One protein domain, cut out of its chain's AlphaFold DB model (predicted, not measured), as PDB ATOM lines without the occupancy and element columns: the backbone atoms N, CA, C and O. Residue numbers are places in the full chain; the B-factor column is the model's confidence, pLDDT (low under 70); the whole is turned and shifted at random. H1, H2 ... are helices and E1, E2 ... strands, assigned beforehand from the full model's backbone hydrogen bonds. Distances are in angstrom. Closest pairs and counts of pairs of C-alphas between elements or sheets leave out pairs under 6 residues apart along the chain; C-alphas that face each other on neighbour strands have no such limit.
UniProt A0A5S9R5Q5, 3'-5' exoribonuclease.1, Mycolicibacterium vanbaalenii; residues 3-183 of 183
ATOM      1  N   ASN A   3     157.548 141.060 191.463       96.19
ATOM      2  CA  ASN A   3     158.207 141.631 190.295       96.19
ATOM      3  C   ASN A   3     157.808 140.842 189.051       96.19
ATOM      4  O   ASN A   3     157.903 139.611 189.030       96.19
ATOM      5  N   VAL A   4     157.383 141.567 188.023       97.44
ATOM      6  CA  VAL A   4     157.005 141.043 186.714       97.44
ATOM      7  C   VAL A   4     157.949 141.669 185.697       97.44
ATOM      8  O   VAL A   4     157.818 142.843 185.365       97.44
ATOM      9  N   CYS A   5     158.934 140.899 185.243       97.88
ATOM     10  CA  CYS A   5     159.828 141.308 184.166       97.88
ATOM     11  C   CYS A   5     159.263 140.829 182.839       97.88
ATOM     12  O   CYS A   5     158.837 139.677 182.737       97.88
ATOM     13  N   TYR A   6     159.263 141.692 181.839       98.62
ATOM     14  CA  TYR A   6     158.796 141.341 180.511       98.62
ATOM     15  C   TYR A   6     159.653 142.004 179.442       98.62
ATOM     16  O   TYR A   6     160.489 142.856 179.751       98.62
ATOM     17  N   ASP A   7     159.447 141.546 178.220       98.81
ATOM     18  CA  ASP A   7     160.028 142.082 177.000       98.81
ATOM     19  C   ASP A   7     159.065 141.793 175.838       98.81
ATOM     20  O   ASP A   7     158.265 140.840 175.907       98.81
ATOM     21  N   THR A   8     159.080 142.644 174.816       98.88
ATOM     22  CA  THR A   8     158.267 142.482 173.615       98.88
ATOM     23  C   THR A   8     159.076 142.703 172.351       98.88
ATOM     24  O   THR A   8     159.818 143.668 172.225       98.88
ATOM     25  N   GLU A   9     158.800 141.874 171.350       98.88
ATOM     26  CA  GLU A   9     159.186 142.174 169.977       98.88
ATOM     27  C   GLU A   9     157.987 142.776 169.250       98.88
ATOM     28  O   GLU A   9     156.849 142.303 169.387       98.88
ATOM     29  N   PHE A  10     158.223 143.812 168.452       98.75
ATOM     30  CA  PHE A  10     157.178 144.539 167.738       98.75
ATOM     31  C   PHE A  10     157.681 145.094 166.404       98.75
ATOM     32  O   PHE A  10     158.870 145.325 166.197       98.75
ATOM     33  N   LEU A  11     156.745 145.315 165.486       98.50
ATOM     34  CA  LEU A  11     156.972 146.126 164.299       98.50
ATOM     35  C   LEU A  11     156.622 147.578 164.649       98.50
ATOM     36  O   LEU A  11     155.460 147.883 164.909       98.50
ATOM     37  N   ASP A  12     157.635 148.441 164.666       97.62
ATOM     38  CA  ASP A  12     157.497 149.895 164.792       97.62
ATOM     39  C   ASP A  12     157.794 150.551 163.439       97.62
ATOM     40  O   ASP A  12     158.841 150.309 162.835       97.62
ATOM     41  N   ASP A  13     156.862 151.367 162.954       96.56
ATOM     42  CA  ASP A  13     156.996 152.130 161.708       96.56
ATOM     43  C   ASP A  13     157.041 153.654 161.925       96.56
ATOM     44  O   ASP A  13     156.956 154.426 160.966       96.56
ATOM     45  N   GLY A  14     157.184 154.096 163.179       97.25
ATOM     46  CA  GLY A  14     157.131 155.500 163.588       97.25
ATOM     47  C   GLY A  14     155.711 156.035 163.802       97.25
ATOM     48  O   GLY A  14     155.550 157.200 164.184       97.25
ATOM     49  N   HIS A  15     154.682 155.211 163.579       97.38
ATOM     50  CA  HIS A  15     153.275 155.556 163.771       97.38
ATOM     51  C   HIS A  15     152.526 154.534 164.631       97.38
ATOM     52  O   HIS A  15     151.717 154.931 165.476       97.38
ATOM     53  N   THR A  16     152.774 153.240 164.426       97.75
ATOM     54  CA  THR A  16     152.166 152.139 165.182       97.75
ATOM     55  C   THR A  16     153.224 151.288 165.874       97.75
ATOM     56  O   THR A  16     154.386 151.265 165.489       97.75
ATOM     57  N   ILE A  17     152.793 150.582 166.923       98.38
ATOM     58  CA  ILE A  17     153.587 149.558 167.604       98.38
ATOM     59  C   ILE A  17     152.784 148.262 167.530       98.38
ATOM     60  O   ILE A  17     151.798 148.068 168.244       98.38
ATOM     61  N   GLU A  18     153.165 147.383 166.612       98.25
ATOM     62  CA  GLU A  18     152.431 146.154 166.320       98.25
ATOM     63  C   GLU A  18     153.123 144.952 166.966       98.25
ATOM     64  O   GLU A  18     154.179 144.507 166.522       98.25
ATOM     65  N   LEU A  19     152.507 144.409 168.020       98.81
ATOM     66  CA  LEU A  19     153.056 143.282 168.776       98.81
ATOM     67  C   LEU A  19     153.331 142.056 167.885       98.81
ATOM     68  O   LEU A  19     152.403 141.506 167.276       98.81
ATOM     69  N   ILE A  20     154.580 141.580 167.913       98.88
ATOM     70  CA  ILE A  20     155.035 140.311 167.329       98.88
ATOM     71  C   ILE A  20     155.004 139.222 168.399       98.88
ATOM     72  O   ILE A  20     154.325 138.211 168.217       98.88
ATOM     73  N   SER A  21     155.697 139.417 169.521       98.88
ATOM     74  CA  SER A  21     155.770 138.442 170.612       98.88
ATOM     75  C   SER A  21     155.945 139.120 171.971       98.88
ATOM     76  O   SER A  21     156.321 140.286 172.057       98.88
ATOM     77  N   ILE A  22     155.618 138.396 173.041       98.88
ATOM     78  CA  ILE A  22     155.772 138.855 174.424       98.88
ATOM     79  C   ILE A  22     156.307 137.723 175.296       98.88
ATOM     80  O   ILE A  22     155.783 136.603 175.274       98.88
ATOM     81  N   GLY A  23     157.333 138.030 176.086       98.44
ATOM     82  CA  GLY A  23     157.873 137.166 177.129       98.44
ATOM     83  C   GLY A  23     157.644 137.780 178.505       98.44
ATOM     84  O   GLY A  23     157.819 138.979 178.684       98.44
ATOM     85  N   ILE A  24     157.237 136.979 179.496       98.12
ATOM     86  CA  ILE A  24     157.020 137.453 180.873       98.12
ATOM     87  C   ILE A  24     157.566 136.448 181.885       98.12
ATOM     88  O   ILE A  24     157.286 135.248 181.818       98.12
ATOM     89  N   VAL A  25     158.287 136.948 182.885       96.38
ATOM     90  CA  VAL A  25     158.825 136.189 184.015       96.38
ATOM     91  C   VAL A  25     158.445 136.877 185.319       96.38
ATOM     92  O   VAL A  25     158.621 138.083 185.481       96.38
ATOM     93  N   THR A  26     157.964 136.101 186.289       94.44
ATOM     94  CA  THR A  26     157.709 136.598 187.646       94.44
ATOM     95  C   THR A  26     158.754 136.069 188.620       94.44
ATOM     96  O   THR A  26     159.310 134.985 188.433       94.44
ATOM     97  N   ASP A  27     159.034 136.817 189.685       89.31
ATOM     98  CA  ASP A  27     159.983 136.384 190.719       89.31
ATOM     99  C   ASP A  27     159.495 135.173 191.538       89.31
ATOM    100  O   ASP A  27     160.308 134.497 192.169       89.31
ATOM    101  N   GLN A  28     158.195 134.866 191.478       79.81
ATOM    102  CA  GLN A  28     157.574 133.695 192.102       79.81
ATOM    103  C   GLN A  28     157.595 132.441 191.217       79.81
ATOM    104  O   GLN A  28     157.399 131.333 191.724       79.81
ATOM    105  N   ALA A  29     157.815 132.582 189.909       67.50
ATOM    106  CA  ALA A  29     157.846 131.442 189.007       67.50
ATOM    107  C   ALA A  29     159.135 130.628 189.210       67.50
ATOM    108  O   ALA A  29     160.242 131.169 189.244       67.50
ATOM    109  N   ARG A  30     159.010 129.296 189.315       62.34
ATOM    110  CA  ARG A  30     160.132 128.346 189.482       62.34
ATOM    111  C   ARG A  30     160.937 128.144 188.181       62.34
ATOM    112  O   ARG A  30     161.261 127.019 187.825       62.34
ATOM    113  N   GLY A  31     161.237 129.224 187.458       56.97
ATOM    114  CA  GLY A  31     161.960 129.211 186.177       56.97
ATOM    115  C   GLY A  31     161.077 129.100 184.927       56.97
ATOM    116  O   GLY A  31     161.577 129.222 183.807       56.97
ATOM    117  N   GLU A  32     159.767 128.921 185.094       78.00
ATOM    118  CA  GLU A  32     158.802 128.985 183.996       78.00
ATOM    119  C   GLU A  32     158.508 130.447 183.644       78.00
ATOM    120  O   GLU A  32     158.280 131.274 184.525       78.00
ATOM    121  N   GLY A  33     158.522 130.769 182.354       92.12
ATOM    122  CA  GLY A  33     158.063 132.061 181.858       92.12
ATOM    123  C   GLY A  33     156.902 131.869 180.898       92.12
ATOM    124  O   GLY A  33     156.712 130.792 180.332       92.12
ATOM    125  N   TYR A  34     156.109 132.917 180.749       96.75
ATOM    126  CA  TYR A  34     155.076 132.997 179.734       96.75
ATOM    127  C   TYR A  34     155.697 133.473 178.424       96.75
ATOM    128  O   TYR A  34     156.462 134.433 178.431       96.75
ATOM    129  N   TYR A  35     155.352 132.821 177.316       98.19
ATOM    130  CA  TYR A  35     155.732 133.257 175.976       98.19
ATOM    131  C   TYR A  35     154.566 133.080 175.018       98.19
ATOM    132  O   TYR A  35     153.913 132.028 175.006       98.19
ATOM    133  N   ALA A  36     154.328 134.098 174.200       98.75
ATOM    134  CA  ALA A  36     153.384 134.019 173.105       98.75
ATOM    135  C   ALA A  36     153.832 134.863 171.913       98.75
ATOM    136  O   ALA A  36     154.458 135.907 172.069       98.75
ATOM    137  N   VAL A  37     153.444 134.409 170.725       98.88
ATOM    138  CA  VAL A  37     153.599 135.108 169.451       98.88
ATOM    139  C   VAL A  37     152.204 135.434 168.928       98.88
ATOM    140  O   VAL A  37     151.315 134.579 168.915       98.88
ATOM    141  N   ASN A  38     151.999 136.674 168.506       98.81
ATOM    142  CA  ASN A  38     150.724 137.156 168.007       98.81
ATOM    143  C   ASN A  38     150.415 136.549 166.629       98.81
ATOM    144  O   ASN A  38     151.055 136.870 165.633       98.81
ATOM    145  N   ALA A  39     149.392 135.697 166.553       98.50
ATOM    146  CA  ALA A  39     148.949 135.051 165.314       98.50
ATOM    147  C   ALA A  39     148.373 136.030 164.272       98.50
ATOM    148  O   ALA A  39     148.099 135.628 163.135       98.50
ATOM    149  N   GLU A  40     148.121 137.271 164.682       98.06
ATOM    150  CA  GLU A  40     147.545 138.348 163.879       98.06
ATOM    151  C   GLU A  40     148.596 139.396 163.478       98.06
ATOM    152  O   GLU A  40     148.228 140.401 162.878       98.06
ATOM    153  N   CYS A  41     149.884 139.194 163.797       97.81
ATOM    154  CA  CYS A  41     150.938 140.109 163.357       97.81
ATOM    155  C   CYS A  41     151.064 140.121 161.823       97.81
ATOM    156  O   CYS A  41     150.851 139.098 161.157       97.81
ATOM    157  N   ASP A  42     151.428 141.274 161.254       98.00
ATOM    158  CA  ASP A  42     151.677 141.401 159.818       98.00
ATOM    159  C   ASP A  42     153.027 140.767 159.456       98.00
ATOM    160  O   ASP A  42     154.064 141.421 159.331       98.00
ATOM    161  N   PHE A  43     153.017 139.439 159.320       97.88
ATOM    162  CA  PHE A  43     154.225 138.674 159.035       97.88
ATOM    163  C   PHE A  43     154.844 139.015 157.674       97.88
ATOM    164  O   PHE A  43     156.031 138.768 157.476       97.88
ATOM    165  N   GLU A  44     154.081 139.579 156.732       97.12
ATOM    166  CA  GLU A  44     154.641 140.022 155.455       97.12
ATOM    167  C   GLU A  44     155.493 141.275 155.649       97.12
ATOM    168  O   GLU A  44     156.656 141.267 155.248       97.12
ATOM    169  N   ARG A  45     154.984 142.285 156.368       97.94
ATOM    170  CA  ARG A  45     155.775 143.473 156.729       97.94
ATOM    171  C   ARG A  45     156.981 143.125 157.600       97.94
ATOM    172  O   ARG A  45     158.074 143.626 157.349       97.94
ATOM    173  N   ILE A  46     156.809 142.236 158.581       98.00
ATOM    174  CA  ILE A  46     157.910 141.757 159.438       98.00
ATOM    175  C   ILE A  46     158.982 141.068 158.593       98.00
ATOM    176  O   ILE A  46     160.172 141.327 158.763       98.00
ATOM    177  N   ARG A  47     158.570 140.204 157.657       96.31
ATOM    178  CA  ARG A  47     159.491 139.541 156.734       96.31
ATOM    179  C   ARG A  47     160.227 140.548 155.864       96.31
ATOM    180  O   ARG A  47     161.407 140.336 155.601       96.31
ATOM    181  N   ASP A  48     159.567 141.597 155.396       96.06
ATOM    182  CA  ASP A  48     160.159 142.582 154.488       96.06
ATOM    183  C   ASP A  48     161.075 143.580 155.224       96.06
ATOM    184  O   ASP A  48     161.919 144.225 154.604       96.06
ATOM    185  N   HIS A  49     161.012 143.630 156.557       97.38
ATOM    186  CA  HIS A  49     161.893 144.443 157.388       97.38
ATOM    187  C   HIS A  49     163.240 143.747 157.656       97.38
ATOM    188  O   HIS A  49     163.312 142.760 158.384       97.38
ATOM    189  N   ASP A  50     164.344 144.298 157.142       96.44
ATOM    190  CA  ASP A  50     165.670 143.656 157.207       96.44
ATOM    191  C   ASP A  50     166.173 143.404 158.632       96.44
ATOM    192  O   ASP A  50     166.660 142.316 158.933       96.44
ATOM    193  N   TRP A  51     166.028 144.385 159.528       97.19
ATOM    194  CA  TRP A  51     166.480 144.218 160.911       97.19
ATOM    195  C   TRP A  51     165.679 143.142 161.661       97.19
ATOM    196  O   TRP A  51     166.285 142.248 162.244       97.19
ATOM    197  N   LEU A  52     164.341 143.169 161.599       98.00
ATOM    198  CA  LEU A  52     163.491 142.140 162.210       98.00
ATOM    199  C   LEU A  52     163.756 140.758 161.604       98.00
ATOM    200  O   LEU A  52     163.838 139.776 162.336       98.00
ATOM    201  N   TRP A  53     163.939 140.672 160.284       97.31
ATOM    202  CA  TRP A  53     164.250 139.418 159.603       97.31
ATOM    203  C   TRP A  53     165.526 138.757 160.127       97.31
ATOM    204  O   TRP A  53     165.563 137.540 160.295       97.31
ATOM    205  N   VAL A  54     166.570 139.551 160.369       95.25
ATOM    206  CA  VAL A  54     167.866 139.049 160.839       95.25
ATOM    207  C   VAL A  54     167.852 138.748 162.333       95.25
ATOM    208  O   VAL A  54     168.468 137.771 162.745       95.25
ATOM    209  N   ASN A  55     167.179 139.579 163.129       96.56
ATOM    210  CA  ASN A  55     167.329 139.550 164.581       96.56
ATOM    211  C   ASN A  55     166.162 138.867 165.295       96.56
ATOM    212  O   ASN A  55     166.409 138.136 166.234       96.56
ATOM    213  N   VAL A  56     164.918 139.033 164.841       97.94
ATOM    214  CA  VAL A  56     163.719 138.552 165.556       97.94
ATOM    215  C   VAL A  56     163.172 137.263 164.951       97.94
ATOM    216  O   VAL A  56     162.920 136.283 165.652       97.94
ATOM    217  N   VAL A  57     162.992 137.227 163.626       97.50
ATOM    218  CA  VAL A  57     162.351 136.091 162.938       97.50
ATOM    219  C   VAL A  57     163.040 134.734 163.194       97.50
ATOM    220  O   VAL A  57     162.305 133.746 163.295       97.50
ATOM    221  N   PRO A  58     164.375 134.630 163.376       96.25
ATOM    222  CA  PRO A  58     165.022 133.361 163.722       96.25
ATOM    223  C   PRO A  58     164.549 132.736 165.041       96.25
ATOM    224  O   PRO A  58     164.644 131.519 165.200       96.25
ATOM    225  N   HIS A  59     164.011 133.545 165.956       96.25
ATOM    226  CA  HIS A  59     163.489 133.112 167.257       96.25
ATOM    227  C   HIS A  59     161.978 132.828 167.234       96.25
ATOM    228  O   HIS A  59     161.402 132.341 168.211       96.25
ATOM    229  N   LEU A  60     161.307 133.094 166.107       97.25
ATOM    230  CA  LEU A  60     159.882 132.833 165.949       97.25
ATOM    231  C   LEU A  60     159.626 131.399 165.456       97.25
ATOM    232  O   LEU A  60     160.414 130.834 164.691       97.25
ATOM    233  N   PRO A  61     158.474 130.804 165.810       96.81
ATOM    234  CA  PRO A  61     158.020 129.568 165.189       96.81
ATOM    235  C   PRO A  61     157.655 129.852 163.727       96.81
ATOM    236  O   PRO A  61     156.600 130.412 163.429       96.81
ATOM    237  N   THR A  62     158.527 129.479 162.796       97.00
ATOM    238  CA  THR A  62     158.301 129.668 161.359       97.00
ATOM    239  C   THR A  62     158.396 128.353 160.599       97.00
ATOM    240  O   THR A  62     158.891 127.346 161.099       97.00
ATOM    241  N   THR A  63     157.944 128.360 159.347       95.69
ATOM    242  CA  THR A  63     158.118 127.225 158.433       95.69
ATOM    243  C   THR A  63     159.580 126.997 158.031       95.69
ATOM    244  O   THR A  63     159.881 125.961 157.440       95.69
ATOM    245  N   LYS A  64     160.482 127.953 158.293       93.06
ATOM    246  CA  LYS A  64     161.921 127.830 158.029       93.06
ATOM    247  C   LYS A  64     162.599 127.241 159.263       93.06
ATOM    248  O   LYS A  64     162.530 127.804 160.349       93.06
ATOM    249  N   THR A  65     163.270 126.110 159.075       87.00
ATOM    250  CA  THR A  65     163.967 125.383 160.148       87.00
ATOM    251  C   THR A  65     165.488 125.499 160.072       87.00
ATOM    252  O   THR A  65     166.170 125.144 161.027       87.00
ATOM    253  N   ASP A  66     166.025 125.988 158.952       89.12
ATOM    254  CA  ASP A  66     167.458 126.178 158.726       89.12
ATOM    255  C   ASP A  66     167.752 127.657 158.471       89.12
ATOM    256  O   ASP A  66     167.210 128.246 157.533       89.12
ATOM    257  N   TRP A  67     168.614 128.235 159.303       91.19
ATOM    258  CA  TRP A  67     169.016 129.642 159.290       91.19
ATOM    259  C   TRP A  67     170.477 129.858 158.863       91.19
ATOM    260  O   TRP A  67     170.988 130.964 159.006       91.19
ATOM    261  N   THR A  68     171.146 128.836 158.316       90.62
ATOM    262  CA  THR A  68     172.534 128.932 157.815       90.62
ATOM    263  C   THR A  68     172.715 130.032 156.770       90.62
ATOM    264  O   THR A  68     173.629 130.844 156.886       90.62
ATOM    265  N   ASP A  69     171.819 130.091 155.781       90.19
ATOM    266  CA  ASP A  69     171.615 131.263 154.930       90.19
ATOM    267  C   ASP A  69     170.298 131.950 155.342       90.19
ATOM    268  O   ASP A  69     169.207 131.406 155.091       90.19
ATOM    269  N   PRO A  70     170.364 133.137 155.976       87.19
ATOM    270  CA  PRO A  70     169.172 133.851 156.411       87.19
ATOM    271  C   PRO A  70     168.343 134.363 155.231       87.19
ATOM    272  O   PRO A  70     167.136 134.512 155.373       87.19
ATOM    273  N   ASN A  71     168.929 134.600 154.055       88.19
ATOM    274  CA  ASN A  71     168.188 135.104 152.896       88.19
ATOM    275  C   ASN A  71     167.491 133.981 152.123       88.19
ATOM    276  O   ASN A  71     166.458 134.212 151.483       88.19
ATOM    277  N   HIS A  72     168.009 132.753 152.206       90.88
ATOM    278  CA  HIS A  72     167.400 131.617 151.534       90.88
ATOM    279  C   HIS A  72     165.982 131.351 152.053       90.88
ATOM    280  O   HIS A  72     165.756 131.089 153.237       90.88
ATOM    281  N   GLY A  73     165.012 131.378 151.141       91.88
ATOM    282  CA  GLY A  73     163.618 131.090 151.451       91.88
ATOM    283  C   GLY A  73     162.847 132.241 152.102       91.88
ATOM    284  O   GLY A  73     161.677 132.035 152.408       91.88
ATOM    285  N   ARG A  74     163.426 133.449 152.251       95.38
ATOM    286  CA  ARG A  74     162.758 134.604 152.887       95.38
ATOM    287  C   ARG A  74     161.327 134.790 152.389       95.38
ATOM    288  O   ARG A  74     160.389 134.666 153.169       95.38
ATOM    289  N   LEU A  75     161.144 134.942 151.075       93.88
ATOM    290  CA  LEU A  75     159.843 135.175 150.422       93.88
ATOM    291  C   LEU A  75     158.799 134.060 150.646       93.88
ATOM    292  O   LEU A  75     157.590 134.297 150.549       93.88
ATOM    293  N   VAL A  76     159.230 132.835 150.956       94.56
ATOM    294  CA  VAL A  76     158.337 131.681 151.164       94.56
ATOM    295  C   VAL A  76     158.155 131.317 152.637       94.56
ATOM    296  O   VAL A  76     157.207 130.603 152.956       94.56
ATOM    297  N   THR A  77     158.971 131.857 153.544       96.62
ATOM    298  CA  THR A  77     158.801 131.677 154.988       96.62
ATOM    299  C   THR A  77     157.456 132.235 155.448       96.62
ATOM    300  O   THR A  77     156.998 133.284 154.978       96.62
ATOM    301  N   ARG A  78     156.800 131.506 156.353       97.00
ATOM    302  CA  ARG A  78     155.546 131.882 157.013       97.00
ATOM    303  C   ARG A  78     155.662 131.620 158.512       97.00
ATOM    304  O   ARG A  78     156.419 130.740 158.922       97.00
ATOM    305  N   LEU A  79     154.875 132.334 159.311       97.69
ATOM    306  CA  LEU A  79     154.665 132.005 160.719       97.69
ATOM    307  C   LEU A  79     153.967 130.638 160.838       97.69
ATOM    308  O   LEU A  79     152.948 130.401 160.182       97.69
ATOM    309  N   ASP A  80     154.484 129.744 161.681       97.44
ATOM    310  CA  ASP A  80     153.846 128.457 161.959       97.44
ATOM    311  C   ASP A  80     152.692 128.634 162.952       97.44
ATOM    312  O   ASP A  80     152.840 128.517 164.167       97.44
ATOM    313  N   ARG A  81     151.495 128.870 162.412       96.25
ATOM    314  CA  ARG A  81     150.262 129.058 163.195       96.25
ATOM    315  C   ARG A  81     149.796 127.805 163.950       96.25
ATOM    316  O   ARG A  81     148.771 127.871 164.624       96.25
ATOM    317  N   ARG A  82     150.483 126.663 163.813       96.44
ATOM    318  CA  ARG A  82     150.198 125.436 164.577       96.44
ATOM    319  C   ARG A  82     151.012 125.347 165.864       96.44
ATOM    320  O   ARG A  82     150.670 124.536 166.724       96.44
ATOM    321  N   ALA A  83     152.066 126.151 166.009       97.75
ATOM    322  CA  ALA A  83     152.859 126.183 167.226       97.75
ATOM    323  C   ALA A  83     152.006 126.662 168.411       97.75
ATOM    324  O   ALA A  83     151.285 127.650 168.314       97.75
ATOM    325  N   ALA A  84     152.110 125.980 169.555       97.56
ATOM    326  CA  ALA A  84     151.263 126.246 170.724       97.56
ATOM    327  C   ALA A  84     151.438 127.659 171.319       97.56
ATOM    328  O   ALA A  84     150.540 128.165 171.996       97.56
ATOM    329  N   CYS A  85     152.588 128.297 171.082       97.94
ATOM    330  CA  CYS A  85     152.855 129.674 171.490       97.94
ATOM    331  C   CYS A  85     152.279 130.720 170.520       97.94
ATOM    332  O   CYS A  85     152.204 131.884 170.898       97.94
ATOM    333  N   VAL A  86     151.838 130.341 169.314       98.69
ATOM    334  CA  VAL A  86     151.214 131.265 168.358       98.69
ATOM    335  C   VAL A  86     149.726 131.364 168.658       98.69
ATOM    336  O   VAL A  86     148.977 130.399 168.499       98.69
ATOM    337  N   LYS A  87     149.285 132.534 169.120       98.62
ATOM    338  CA  LYS A  87     147.946 132.727 169.688       98.62
ATOM    339  C   LYS A  87     147.288 133.998 169.152       98.62
ATOM    340  O   LYS A  87     147.987 134.975 168.898       98.62
ATOM    341  N   PRO A  88     145.951 134.026 169.003       98.50
ATOM    342  CA  PRO A  88     145.231 135.270 168.744       98.50
ATOM    343  C   PRO A  88     145.519 136.321 169.825       98.50
ATOM    344  O   PRO A  88     145.649 135.974 171.006       98.50
ATOM    345  N   LYS A  89     145.544 137.602 169.454       98.50
ATOM    346  CA  LYS A  89     145.881 138.719 170.350       98.50
ATOM    347  C   LYS A  89     144.975 138.763 171.578       98.50
ATOM    348  O   LYS A  89     145.451 138.988 172.687       98.50
ATOM    349  N   TRP A  90     143.686 138.466 171.418       98.44
ATOM    350  CA  TRP A  90     142.736 138.431 172.536       98.44
ATOM    351  C   TRP A  90     143.020 137.300 173.544       98.44
ATOM    352  O   TRP A  90     142.746 137.451 174.736       98.44
ATOM    353  N   VAL A  91     143.583 136.170 173.091       98.69
ATOM    354  CA  VAL A  91     144.022 135.085 173.982       98.69
ATOM    355  C   VAL A  91     145.238 135.549 174.772       98.69
ATOM    356  O   VAL A  91     145.246 135.405 175.992       98.69
ATOM    357  N   ILE A  92     146.208 136.175 174.097       98.81
ATOM    358  CA  ILE A  92     147.397 136.754 174.739       98.81
ATOM    359  C   ILE A  92     146.972 137.775 175.799       98.81
ATOM    360  O   ILE A  92     147.366 137.656 176.953       98.81
ATOM    361  N   ALA A  93     146.088 138.712 175.453       98.75
ATOM    362  CA  ALA A  93     145.575 139.726 176.374       98.75
ATOM    363  C   ALA A  93     144.932 139.113 177.635       98.75
ATOM    364  O   ALA A  93     145.166 139.578 178.751       98.75
ATOM    365  N   ASN A  94     144.140 138.047 177.486       98.44
ATOM    366  CA  ASN A  94     143.523 137.358 178.622       98.44
ATOM    367  C   ASN A  94     144.543 136.606 179.485       98.44
ATOM    368  O   ASN A  94     144.476 136.685 180.710       98.44
ATOM    369  N   GLU A  95     145.474 135.883 178.865       98.19
ATOM    370  CA  GLU A  95     146.499 135.122 179.580       98.19
ATOM    371  C   GLU A  95     147.480 136.044 180.312       98.19
ATOM    372  O   GLU A  95     147.797 135.783 181.471       98.19
ATOM    373  N   VAL A  96     147.900 137.147 179.684       98.25
ATOM    374  CA  VAL A  96     148.755 138.176 180.295       98.25
ATOM    375  C   VAL A  96     148.034 138.850 181.461       98.25
ATOM    376  O   VAL A  96     148.604 138.948 182.549       98.25
ATOM    377  N   ARG A  97     146.762 139.247 181.292       97.69
ATOM    378  CA  ARG A  97     145.956 139.793 182.396       97.69
ATOM    379  C   ARG A  97     145.895 138.810 183.559       97.69
ATOM    380  O   ARG A  97     146.122 139.193 184.701       97.69
ATOM    381  N   ASP A  98     145.568 137.551 183.287       96.06
ATOM    382  CA  ASP A  98     145.409 136.540 184.327       96.06
ATOM    383  C   ASP A  98     146.747 136.218 185.012       96.06
ATOM    384  O   ASP A  98     146.784 136.045 186.231       96.06
ATOM    385  N   LEU A  99     147.849 136.192 184.259       94.81
ATOM    386  CA  LEU A  99     149.197 136.056 184.800       94.81
ATOM    387  C   LEU A  99     149.506 137.206 185.769       94.81
ATOM    388  O   LEU A  99     149.887 136.945 186.906       94.81
ATOM    389  N   ILE A 100     149.297 138.456 185.348       94.81
ATOM    390  CA  ILE A 100     149.620 139.638 186.152       94.81
ATOM    391  C   ILE A 100     148.666 139.765 187.345       94.81
ATOM    392  O   ILE A 100     149.122 139.954 188.464       94.81
ATOM    393  N   LEU A 101     147.354 139.639 187.161       93.62
ATOM    394  CA  LEU A 101     146.383 139.962 188.213       93.62
ATOM    395  C   LEU A 101     146.067 138.799 189.153       93.62
ATOM    396  O   LEU A 101     145.774 139.027 190.324       93.62
ATOM    397  N   ARG A 102     146.087 137.552 188.667       88.81
ATOM    398  CA  ARG A 102     145.676 136.384 189.472       88.81
ATOM    399  C   ARG A 102     146.853 135.621 190.060       88.81
ATOM    400  O   ARG A 102     146.660 134.864 191.008       88.81
ATOM    401  N   ARG A 103     148.055 135.782 189.498       82.75
ATOM    402  CA  ARG A 103     149.260 135.056 189.937       82.75
ATOM    403  C   ARG A 103     150.298 135.954 190.602       82.75
ATOM    404  O   ARG A 103     151.433 135.526 190.786       82.75
ATOM    405  N   THR A 104     149.928 137.181 190.962       86.88
ATOM    406  CA  THR A 104     150.827 138.123 191.631       86.88
ATOM    407  C   THR A 104     150.128 138.861 192.771       86.88
ATOM    408  O   THR A 104     148.902 138.868 192.869       86.88
ATOM    409  N   VAL A 105     150.915 139.487 193.651       88.75
ATOM    410  CA  VAL A 105     150.413 140.329 194.742       88.75
ATOM    411  C   VAL A 105     151.035 141.714 194.628       88.75
ATOM    412  O   VAL A 105     152.209 141.880 194.972       88.75
ATOM    413  N   LYS A 106     150.231 142.710 194.224       92.88
ATOM    414  CA  LYS A 106     150.674 144.086 193.931       92.88
ATOM    415  C   LYS A 106     151.842 144.053 192.920       92.88
ATOM    416  O   LYS A 106     152.997 144.119 193.353       92.88
ATOM    417  N   PRO A 107     151.550 143.819 191.626       95.81
ATOM    418  CA  PRO A 107     152.575 143.639 190.602       95.81
ATOM    419  C   PRO A 107     153.386 144.919 190.397       95.81
ATOM    420  O   PRO A 107     152.811 145.996 190.275       95.81
ATOM    421  N   ASP A 108     154.703 144.769 190.298       97.00
ATOM    422  CA  ASP A 108     155.613 145.805 189.814       97.00
ATOM    423  C   ASP A 108     156.123 145.373 188.437       97.00
ATOM    424  O   ASP A 108     156.786 144.337 188.322       97.00
ATOM    425  N   LEU A 109     155.791 146.139 187.397       98.56
ATOM    426  CA  LEU A 109     156.256 145.881 186.035       98.56
ATOM    427  C   LEU A 109     157.688 146.395 185.862       98.56
ATOM    428  O   LEU A 109     157.987 147.510 186.296       98.56
ATOM    429  N   TRP A 110     158.536 145.603 185.205       98.56
ATOM    430  CA  TRP A 110     159.926 145.928 184.885       98.56
ATOM    431  C   TRP A 110     160.268 145.512 183.452       98.56
ATOM    432  O   TRP A 110     159.936 144.401 183.038       98.56
ATOM    433  N   ALA A 111     160.978 146.371 182.727       98.69
ATOM    434  CA  ALA A 111     161.589 146.056 181.437       98.69
ATOM    435  C   ALA A 111     162.852 146.914 181.236       98.69
ATOM    436  O   ALA A 111     163.076 147.887 181.966       98.69
ATOM    437  N   TYR A 112     163.706 146.539 180.291       98.06
ATOM    438  CA  TYR A 112     164.913 147.286 179.937       98.06
ATOM    439  C   TYR A 112     164.628 148.150 178.703       98.06
ATOM    440  O   TYR A 112     164.260 147.605 177.674       98.06
ATOM    441  N   PHE A 113     164.766 149.479 178.806       97.69
ATOM    442  CA  PHE A 113     164.272 150.438 177.798       97.69
ATOM    443  C   PHE A 113     162.755 150.350 177.547       97.69
ATOM    444  O   PHE A 113     162.273 150.323 176.421       97.69
ATOM    445  N   ALA A 114     161.986 150.400 178.631       98.31
ATOM    446  CA  ALA A 114     160.606 149.925 178.720       98.31
ATOM    447  C   ALA A 114     159.529 150.726 177.958       98.31
ATOM    448  O   ALA A 114     158.346 150.392 178.050       98.31
ATOM    449  N   ALA A 115     159.875 151.832 177.300       98.56
ATOM    450  CA  ALA A 115     158.881 152.790 176.815       98.56
ATOM    451  C   ALA A 115     157.935 152.174 175.772       98.56
ATOM    452  O   ALA A 115     156.716 152.211 175.944       98.56
ATOM    453  N   TYR A 116     158.493 151.580 174.716       98.62
ATOM    454  CA  TYR A 116     157.708 150.970 173.642       98.62
ATOM    455  C   TYR A 116     157.072 149.654 174.094       98.62
ATOM    456  O   TYR A 116     155.902 149.422 173.798       98.62
ATOM    457  N   ASP A 117     157.764 148.866 174.923       98.81
ATOM    458  CA  ASP A 117     157.213 147.656 175.536       98.81
ATOM    459  C   ASP A 117     155.969 147.935 176.375       98.81
ATOM    460  O   ASP A 117     155.009 147.166 176.362       98.81
ATOM    461  N   HIS A 118     155.955 149.041 177.125       98.75
ATOM    462  CA  HIS A 118     154.778 149.435 177.892       98.75
ATOM    463  C   HIS A 118     153.595 149.768 176.977       98.75
ATOM    464  O   HIS A 118     152.467 149.366 177.267       98.75
ATOM    465  N   VAL A 119     153.843 150.439 175.848       98.69
ATOM    466  CA  VAL A 119     152.792 150.710 174.858       98.69
ATOM    467  C   VAL A 119     152.310 149.412 174.204       98.69
ATOM    468  O   VAL A 119     151.101 149.193 174.147       98.69
ATOM    469  N   ALA A 120     153.217 148.525 173.787       98.69
ATOM    470  CA  ALA A 120     152.884 147.228 173.195       98.69
ATOM    471  C   ALA A 120     152.048 146.357 174.152       98.69
ATOM    472  O   ALA A 120     151.041 145.767 173.745       98.69
ATOM    473  N   LEU A 121     152.416 146.335 175.439       98.69
ATOM    474  CA  LEU A 121     151.667 145.671 176.503       98.69
ATOM    475  C   LEU A 121     150.270 146.282 176.669       98.69
ATOM    476  O   LEU A 121     149.281 145.554 176.617       98.69
ATOM    477  N   ALA A 122     150.165 147.600 176.858       98.44
ATOM    478  CA  ALA A 122     148.882 148.269 177.082       98.44
ATOM    479  C   ALA A 122     147.928 148.096 175.886       98.44
ATOM    480  O   ALA A 122     146.740 147.816 176.058       98.44
ATOM    481  N   GLN A 123     148.463 148.152 174.663       98.56
ATOM    482  CA  GLN A 123     147.703 147.969 173.428       98.56
ATOM    483  C   GLN A 123     147.208 146.534 173.197       98.56
ATOM    484  O   GLN A 123     146.472 146.301 172.230       98.56
ATOM    485  N   LEU A 124     147.519 145.569 174.075       98.69
ATOM    486  CA  LEU A 124     146.778 144.302 174.139       98.69
ATOM    487  C   LEU A 124     145.282 144.527 174.395       98.69
ATOM    488  O   LEU A 124     144.467 143.759 173.884       98.69
ATOM    489  N   TRP A 125     144.932 145.585 175.134       98.56
ATOM    490  CA  TRP A 125     143.551 145.942 175.477       98.56
ATOM    491  C   TRP A 125     143.035 147.187 174.743       98.56
ATOM    492  O   TRP A 125     141.871 147.534 174.899       98.56
ATOM    493  N   GLY A 126     143.852 147.813 173.892       97.44
ATOM    494  CA  GLY A 126     143.477 148.994 173.110       97.44
ATOM    495  C   GLY A 126     144.019 150.295 173.717       97.44
ATOM    496  O   GLY A 126     145.215 150.355 174.013       97.44
ATOM    497  N   PRO A 127     143.214 151.368 173.843       96.88
ATOM    498  CA  PRO A 127     143.662 152.592 174.499       96.88
ATOM    499  C   PRO A 127     143.954 152.337 175.983       96.88
ATOM    500  O   PRO A 127     143.371 151.457 176.608       96.88
ATOM    501  N   MET A 128     144.814 153.160 176.586       94.94
ATOM    502  CA  MET A 128     145.186 153.008 178.000       94.94
ATOM    503  C   MET A 128     143.990 153.125 178.965       94.94
ATOM    504  O   MET A 128     144.055 152.602 180.071       94.94
ATOM    505  N   SER A 129     142.888 153.765 178.551       96.94
ATOM    506  CA  SER A 129     141.626 153.795 179.311       96.94
ATOM    507  C   SER A 129     141.010 152.416 179.536       96.94
ATOM    508  O   SER A 129     140.213 152.256 180.456       96.94
ATOM    509  N   ASP A 130     141.380 151.445 178.702       98.00
ATOM    510  CA  ASP A 130     140.838 150.090 178.704       98.00
ATOM    511  C   ASP A 130     141.814 149.105 179.376       98.00
ATOM    512  O   ASP A 130     141.565 147.896 179.412       98.00
ATOM    513  N   LEU A 131     142.930 149.610 179.926       97.81
ATOM    514  CA  LEU A 131     143.883 148.814 180.691       97.81
ATOM    515  C   LEU A 131     143.163 148.175 181.896       97.81
ATOM    516  O   LEU A 131     142.527 148.893 182.669       97.81
ATOM    517  N   PRO A 132     143.256 146.846 182.096       97.88
ATOM    518  CA  PRO A 132     142.575 146.182 183.199       97.88
ATOM    519  C   PRO A 132     142.964 146.736 184.573       97.88
ATOM    520  O   PRO A 132     144.151 146.863 184.888       97.88
ATOM    521  N   ASP A 133     141.960 146.958 185.421       96.25
ATOM    522  CA  ASP A 133     142.154 147.409 186.799       96.25
ATOM    523  C   ASP A 133     143.165 146.530 187.550       96.25
ATOM    524  O   ASP A 133     143.060 145.301 187.599       96.25
ATOM    525  N   GLY A 134     144.146 147.183 188.171       95.75
ATOM    526  CA  GLY A 134     145.214 146.535 188.932       95.75
ATOM    527  C   GLY A 134     146.491 146.253 188.136       95.75
ATOM    528  O   GLY A 134     147.516 145.975 188.762       95.75
ATOM    529  N   ILE A 135     146.476 146.362 186.801       97.19
ATOM    530  CA  ILE A 135     147.716 146.407 186.017       97.19
ATOM    531  C   ILE A 135     148.321 147.812 186.183       97.19
ATOM    532  O   ILE A 135     147.611 148.802 185.990       97.19
ATOM    533  N   PRO A 136     149.605 147.944 186.564       97.50
ATOM    534  CA  PRO A 136     150.232 149.253 186.708       97.50
ATOM    535  C   PRO A 136     150.227 150.041 185.392       97.50
ATOM    536  O   PRO A 136     150.612 149.518 184.351       97.50
ATOM    537  N   MET A 137     149.862 151.324 185.454       97.25
ATOM    538  CA  MET A 137     149.889 152.257 184.309       97.25
ATOM    539  C   MET A 137     151.303 152.763 183.965       97.25
ATOM    540  O   MET A 137     151.464 153.800 183.328       97.25
ATOM    541  N   TYR A 138     152.338 152.099 184.477       97.88
ATOM    542  CA  TYR A 138     153.729 152.417 184.195       97.88
ATOM    543  C   TYR A 138     154.589 151.163 184.352       97.88
ATOM    544  O   TYR A 138     154.237 150.239 185.091       97.88
ATOM    545  N   THR A 139     155.738 151.163 183.685       98.75
ATOM    546  CA  THR A 139     156.777 150.142 183.835       98.75
ATOM    547  C   THR A 139     158.027 150.786 184.417       98.75
ATOM    548  O   THR A 139     158.431 151.864 183.985       98.75
ATOM    549  N   HIS A 140     158.634 150.145 185.415       98.69
ATOM    550  CA  HIS A 140     159.935 150.557 185.925       98.69
ATOM    551  C   HIS A 140     161.015 150.196 184.905       98.69
ATOM    552  O   HIS A 140     161.074 149.065 184.418       98.69
ATOM    553  N   ASP A 141     161.882 151.155 184.602       98.50
ATOM    554  CA  ASP A 141     162.935 150.979 183.615       98.50
ATOM    555  C   ASP A 141     164.239 150.503 184.280       98.50
ATOM    556  O   ASP A 141     164.809 151.173 185.148       98.50
ATOM    557  N   LEU A 142     164.718 149.326 183.875       97.88
ATOM    558  CA  LEU A 142     165.943 148.730 184.410       97.88
ATOM    559  C   LEU A 142     167.191 149.550 184.073       97.88
ATOM    560  O   LEU A 142     168.105 149.626 184.895       97.88
ATOM    561  N   LYS A 143     167.236 150.197 182.903       97.19
ATOM    562  CA  LYS A 143     168.357 151.059 182.522       97.19
ATOM    563  C   LYS A 143     168.406 152.299 183.412       97.19
ATOM    564  O   LYS A 143     169.492 152.682 183.853       97.19
ATOM    565  N   GLN A 144     167.253 152.891 183.716       97.38
ATOM    566  CA  GLN A 144     167.157 153.992 184.674       97.38
ATOM    567  C   GLN A 144     167.627 153.556 186.069       97.38
ATOM    568  O   GLN A 144     168.341 154.303 186.741       97.38
ATOM    569  N   GLU A 145     167.263 152.350 186.508       97.31
ATOM    570  CA  GLU A 145     167.690 151.823 187.807       97.31
ATOM    571  C   GLU A 145     169.205 151.570 187.869       97.31
ATOM    572  O   GLU A 145     169.844 151.884 188.876       97.31
ATOM    573  N   MET A 146     169.806 151.083 186.777       96.44
ATOM    574  CA  MET A 146     171.264 150.984 186.648       96.44
ATOM    575  C   MET A 146     171.939 152.348 186.815       96.44
ATOM    576  O   MET A 146     172.897 152.463 187.581       96.44
ATOM    577  N   ASP A 147     171.424 153.386 186.149       96.81
ATOM    578  CA  ASP A 147     171.977 154.742 186.248       96.81
ATOM    579  C   ASP A 147     171.858 155.299 187.669       96.81
ATOM    580  O   ASP A 147     172.818 155.868 188.192       96.81
ATOM    581  N   ARG A 148     170.713 155.078 188.330       96.81
ATOM    582  CA  ARG A 148     170.484 155.491 189.722       96.81
ATOM    583  C   ARG A 148     171.500 154.868 190.683       96.81
ATOM    584  O   ARG A 148     171.930 155.530 191.625       96.81
ATOM    585  N   LEU A 149     171.859 153.604 190.459       96.44
ATOM    586  CA  LEU A 149     172.814 152.858 191.283       96.44
ATOM    587  C   LEU A 149     174.280 153.048 190.847       96.44
ATOM    588  O   LEU A 149     175.179 152.553 191.524       96.44
ATOM    589  N   GLY A 150     174.548 153.744 189.737       95.31
ATOM    590  CA  GLY A 150     175.899 153.879 189.180       95.31
ATOM    591  C   GLY A 150     176.472 152.566 188.628       95.31
ATOM    592  O   GLY A 150     177.690 152.388 188.588       95.31
ATOM    593  N   VAL A 151     175.605 151.636 188.221       93.69
ATOM    594  CA  VAL A 151     175.962 150.303 187.719       93.69
ATOM    595  C   VAL A 151     176.172 150.367 186.210       93.69
ATOM    596  O   VAL A 151     175.310 150.810 185.453       93.69
ATOM    597  N   ARG A 152     177.330 149.898 185.751       89.81
ATOM    598  CA  ARG A 152     177.663 149.838 184.325       89.81
ATOM    599  C   ARG A 152     177.159 148.546 183.674       89.81
ATOM    600  O   ARG A 152     176.937 147.535 184.331       89.81
ATOM    601  N   SER A 153     177.019 148.546 182.353       84.88
ATOM    602  CA  SER A 153     176.550 147.373 181.604       84.88
ATOM    603  C   SER A 153     177.521 146.185 181.613       84.88
ATOM    604  O   SER A 153     177.121 145.071 181.299       84.88
ATOM    605  N   ASP A 154     178.795 146.393 181.950       86.81
ATOM    606  CA  ASP A 154     179.814 145.340 182.023       86.81
ATOM    607  C   ASP A 154     179.773 144.526 183.323       86.81
ATOM    608  O   ASP A 154     180.419 143.481 183.398       86.81
ATOM    609  N   VAL A 155     179.010 144.976 184.324       86.06
ATOM    610  CA  VAL A 155     178.881 144.287 185.619       86.06
ATOM    611  C   VAL A 155     177.560 143.534 185.791       86.06
ATOM    612  O   VAL A 155     177.449 142.704 186.691       86.06
ATOM    613  N   VAL A 156     176.578 143.774 184.920       86.25
ATOM    614  CA  VAL A 156     175.322 143.008 184.894       86.25
ATOM    615  C   VAL A 156     175.494 141.708 184.096       86.25
ATOM    616  O   VAL A 156     176.407 141.606 183.271       86.25
ATOM    617  N   PRO A 157     174.638 140.687 184.318       87.50
ATOM    618  CA  PRO A 157     174.632 139.485 183.488       87.50
ATOM    619  C   PRO A 157     174.558 139.841 182.001       87.50
ATOM    620  O   PRO A 157     173.899 140.812 181.633       87.50
ATOM    621  N   LYS A 158     175.202 139.058 181.134       89.69
ATOM    622  CA  LYS A 158     175.058 139.235 179.684       89.69
ATOM    623  C   LYS A 158     173.788 138.531 179.203       89.69
ATOM    624  O   LYS A 158     173.515 137.438 179.702       89.69
ATOM    625  N   PRO A 159     173.031 139.124 178.269       87.69
ATOM    626  CA  PRO A 159     171.906 138.430 177.669       87.69
ATOM    627  C   PRO A 159     172.411 137.311 176.751       87.69
ATOM    628  O   PRO A 159     173.479 137.415 176.138       87.69
ATOM    629  N   GLU A 160     171.633 136.240 176.663       86.56
ATOM    630  CA  GLU A 160     171.813 135.139 175.718       86.56
ATOM    631  C   GLU A 160     170.550 135.064 174.859       86.56
ATOM    632  O   GLU A 160     169.458 135.191 175.403       86.56
ATOM    633  N   ASN A 161     170.688 134.825 173.550       88.88
ATOM    634  CA  ASN A 161     169.565 134.824 172.597       88.88
ATOM    635  C   ASN A 161     168.752 136.131 172.622       88.88
ATOM    636  O   ASN A 161     167.533 136.095 172.740       88.88
ATOM    637  N   VAL A 162     169.450 137.270 172.528       92.00
ATOM    638  CA  VAL A 162     168.818 138.593 172.385       92.00
ATOM    639  C   VAL A 162     167.851 138.560 171.206       92.00
ATOM    640  O   VAL A 162     168.186 137.959 170.183       92.00
ATOM    641  N   HIS A 163     166.718 139.245 171.344       95.88
ATOM    642  CA  HIS A 163     165.611 139.298 170.390       95.88
ATOM    643  C   HIS A 163     164.688 138.065 170.409       95.88
ATOM    644  O   HIS A 163     163.846 137.867 169.526       95.88
ATOM    645  N   ASP A 164     164.829 137.229 171.443       98.00
ATOM    646  CA  ASP A 164     163.798 136.314 171.922       98.00
ATOM    647  C   ASP A 164     163.172 136.925 173.181       98.00
ATOM    648  O   ASP A 164     163.777 136.925 174.255       98.00
ATOM    649  N   ALA A 165     161.925 137.388 173.066       98.19
ATOM    650  CA  ALA A 165     161.240 138.097 174.147       98.19
ATOM    651  C   ALA A 165     161.210 137.328 175.486       98.19
ATOM    652  O   ALA A 165     161.201 137.919 176.567       98.19
ATOM    653  N   LEU A 166     161.183 135.986 175.479       97.62
ATOM    654  CA  LEU A 166     161.230 135.221 176.727       97.62
ATOM    655  C   LEU A 166     162.653 135.150 177.295       97.62
ATOM    656  O   LEU A 166     162.823 135.205 178.520       97.62
ATOM    657  N   ALA A 167     163.663 134.991 176.442       96.81
ATOM    658  CA  ALA A 167     165.058 135.057 176.862       96.81
ATOM    659  C   ALA A 167     165.384 136.437 177.457       96.81
ATOM    660  O   ALA A 167     165.928 136.505 178.565       96.81
ATOM    661  N   ASP A 168     164.935 137.511 176.812       97.75
ATOM    662  CA  ASP A 168     165.143 138.883 177.270       97.75
ATOM    663  C   ASP A 168     164.356 139.186 178.555       97.75
ATOM    664  O   ASP A 168     164.918 139.715 179.514       97.75
ATOM    665  N   ALA A 169     163.115 138.704 178.701       97.44
ATOM    666  CA  ALA A 169     162.383 138.806 179.970       97.44
ATOM    667  C   ALA A 169     163.080 138.068 181.137       97.44
ATOM    668  O   ALA A 169     163.072 138.534 182.286       97.44
ATOM    669  N   ARG A 170     163.706 136.912 180.869       95.94
ATOM    670  CA  ARG A 170     164.520 136.184 181.864       95.94
ATOM    671  C   ARG A 170     165.775 136.962 182.228       95.94
ATOM    672  O   ARG A 170     166.133 137.009 183.409       95.94
ATOM    673  N   TRP A 171     166.417 137.578 181.242       95.75
ATOM    674  CA  TRP A 171     167.567 138.440 181.459       95.75
ATOM    675  C   TRP A 171     167.198 139.684 182.279       95.75
ATOM    676  O   TRP A 171     167.863 139.954 183.280       95.75
ATOM    677  N   ASN A 172     166.073 140.339 181.976       96.56
ATOM    678  CA  ASN A 172     165.513 141.449 182.755       96.56
ATOM    679  C   ASN A 172     165.322 141.056 184.232       96.56
ATOM    680  O   ASN A 172     165.738 141.784 185.135       96.56
ATOM    681  N   MET A 173     164.791 139.858 184.507       95.88
ATOM    682  CA  MET A 173     164.657 139.340 185.878       95.88
ATOM    683  C   MET A 173     166.012 139.084 186.554       95.88
ATOM    684  O   MET A 173     166.182 139.372 187.744       95.88
ATOM    685  N   ALA A 174     166.988 138.532 185.829       94.56
ATOM    686  CA  ALA A 174     168.335 138.321 186.354       94.56
ATOM    687  C   ALA A 174     169.027 139.653 186.687       94.56
ATOM    688  O   ALA A 174     169.625 139.783 187.758       94.56
ATOM    689  N   MET A 175     168.883 140.655 185.816       94.94
ATOM    690  CA  MET A 175     169.378 142.009 186.035       94.94
ATOM    691  C   MET A 175     168.711 142.652 187.251       94.94
ATOM    692  O   MET A 175     169.409 143.130 188.139       94.94
ATOM    693  N   LEU A 176     167.379 142.599 187.353       95.56
ATOM    694  CA  LEU A 176     166.652 143.153 188.496       95.56
ATOM    695  C   LEU A 176     167.133 142.554 189.823       95.56
ATOM    696  O   LEU A 176     167.348 143.279 190.793       95.56
ATOM    697  N   ARG A 177     167.327 141.230 189.871       94.50
ATOM    698  CA  ARG A 177     167.860 140.539 191.055       94.50
ATOM    699  C   ARG A 177     169.264 141.019 191.409       94.50
ATOM    700  O   ARG A 177     169.547 141.204 192.588       94.50
ATOM    701  N   HIS A 178     170.117 141.230 190.408       94.38
ATOM    702  CA  HIS A 178     171.457 141.769 190.611       94.38
ATOM    703  C   HIS A 178     171.410 143.194 191.179       94.38
ATOM    704  O   HIS A 178     172.031 143.456 192.204       94.38
ATOM    705  N   LEU A 179     170.620 144.090 190.581       95.06
ATOM    706  CA  LEU A 179     170.497 145.483 191.026       95.06
ATOM    707  C   LEU A 179     169.942 145.588 192.453       95.06
ATOM    708  O   LEU A 179     170.488 146.322 193.272       95.06
ATOM    709  N   LYS A 180     168.923 144.790 192.792       94.00
ATOM    710  CA  LYS A 180     168.360 144.738 194.154       94.00
ATOM    711  C   LYS A 180     169.322 144.192 195.208       94.00
ATOM    712  O   LYS A 180     169.124 144.446 196.388       94.00
ATOM    713  N   ALA A 181     170.335 143.422 194.815       92.69
ATOM    714  CA  ALA A 181     171.366 142.962 195.745       92.69
ATOM    715  C   ALA A 181     172.418 144.047 196.048       92.69
ATOM    716  O   ALA A 181     173.188 143.889 196.993       92.69
ATOM    717  N   LEU A 182     172.462 145.121 195.250       88.62
ATOM    718  CA  LEU A 182     173.375 146.256 195.412       88.62
ATOM    719  C   LEU A 182     172.739 147.448 196.145       88.62
ATOM    720  O   LEU A 182     173.463 148.361 196.540       88.62
ATOM    721  N   SER A 183     171.407 147.463 196.273       78.56
ATOM    722  CA  SER A 183     170.621 148.547 196.880       78.56
ATOM    723  C   SER A 183     170.533 148.471 198.398       78.56
ATOM    724  O   SER A 183     170.364 147.340 198.905       78.56
TER     725      SER A 183
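AT A GLANCE: This is residues 3 to 183 of the 183 residues of the protein "3'-5' exoribonuclease.1" of Mycolicibacterium vanbaalenii (UniProt A0A5S9R5Q5). A strongly twisted sheet of four strands stands in the middle, covered on both faces: the long helix H6 runs slantwise over one face, and H3 and H4 cover the other. H1, H2 and much of the loop of residues 56 to 88 form a small head at one end of the longest axis, while H5 lies side by side with H6 toward the other end. The printed part has 181 residues with six named helices and four named strands, in the order E1 E2 E3 H1 H2 H3 E4 H4 H5 H6, and the mixed sheet runs E3 E2 E1 E4. The class is mixed, helices and strands, though the named elements hold only 90 of the 181 residues, under half. The whole is compact, with a radius of gyration of the C-alphas of 16.5 A, and spans 50 by 39 by 34 A.

IN THESE COORDINATES: The sheet holds E1, residues 3 to 12, 26.8 A long from C-alpha 3 at (158.207, 141.631, 190.295); E2, residues 17 to 26, 24.2 A; E3, residues 34 to 38, 13.2 A; and E4, residues 107 to 111, 13.1 A. E2 bends by 76 degrees at residue 20. H6, residues 165 to 182, is 25.8 A long and ends with C-alpha 182 at (173.375, 146.256, 195.412). H3, residues 89 to 102, is 19.3 A long and begins with C-alpha 89 at (145.881, 138.719, 170.350). The shorter helices are H1, residues 43 to 48, H2, residues 50 to 55, H4, residues 115 to 122, and H5, residues 142 to 149.

HOW THE PARTS SIT: E1, E2 and E3 form a meander, each strand the antiparallel neighbour of the one before, and its two turns are the hairpins E1 and E2, and E2 and E3. Between E2 and E1, N 7 and O 23 are 3.1 A apart and N 20 and O 9 are 2.8 A apart, within hydrogen-bond range. Between E3 and E2, N 24 and O 34 are 2.9 A apart. The edge strand E4 is parallel to E1, at 45 degrees, with N 4 and O 108 2.8 A apart. H6 is on the sheet at a height of 7.5 A, over E2 and E1, and stands slantwise to E1 at 41 degrees on the local plane; its closest C-alphas to E2 are those of Leu 166 and Gly 23, 3.9 A. H3 is on the opposite face at a height of 9.4 A, over E2, and runs only just along the strands, at 28 degrees to E2 on the local plane. H4 is on the same face as H3, with the C-alphas of Asp 117 and Thr 8 of E1 5.6 A apart, yet H3 and H4 are apart. H5 is only just not on the sheet, with 4 pairs of C-alphas within 10 A; it touches H6 at a shallow tilt of 14 degrees, the same way, closest at the C-alphas of Leu 142 and Leu 176, 6.9 A. H1 only grazes the sheet with its residues 43 to 46, and H2 is not on it. H1 and H2 only just touch, only at the corner by their link, with 3 pairs of C-alphas within 8 A, the closest being Arg 47 and Trp 53 at 5.6 A. In each of the six helices every O i to N i+4 pair is within hydrogen-bond range.

THE WHOLE: The two C-alphas farthest apart are those of Val 76 and Ser 183, 50.3 A. The printed part has no cut, and Ser 183 is the chain's last residue. The links H2 to H3, H4 to H5 and H5 to H6 are long, with 33, 19 and 15 residues. Two short pairings, both parallel, tie two of these links to the sheet: residues 86 to 87 with 37 to 38 of E3, and 140 to 141 with 110 to 111 of E4. The mean pLDDT of the printed part is 95.0, and residues 29 to 31, in the link between E2 and E3, are under 70.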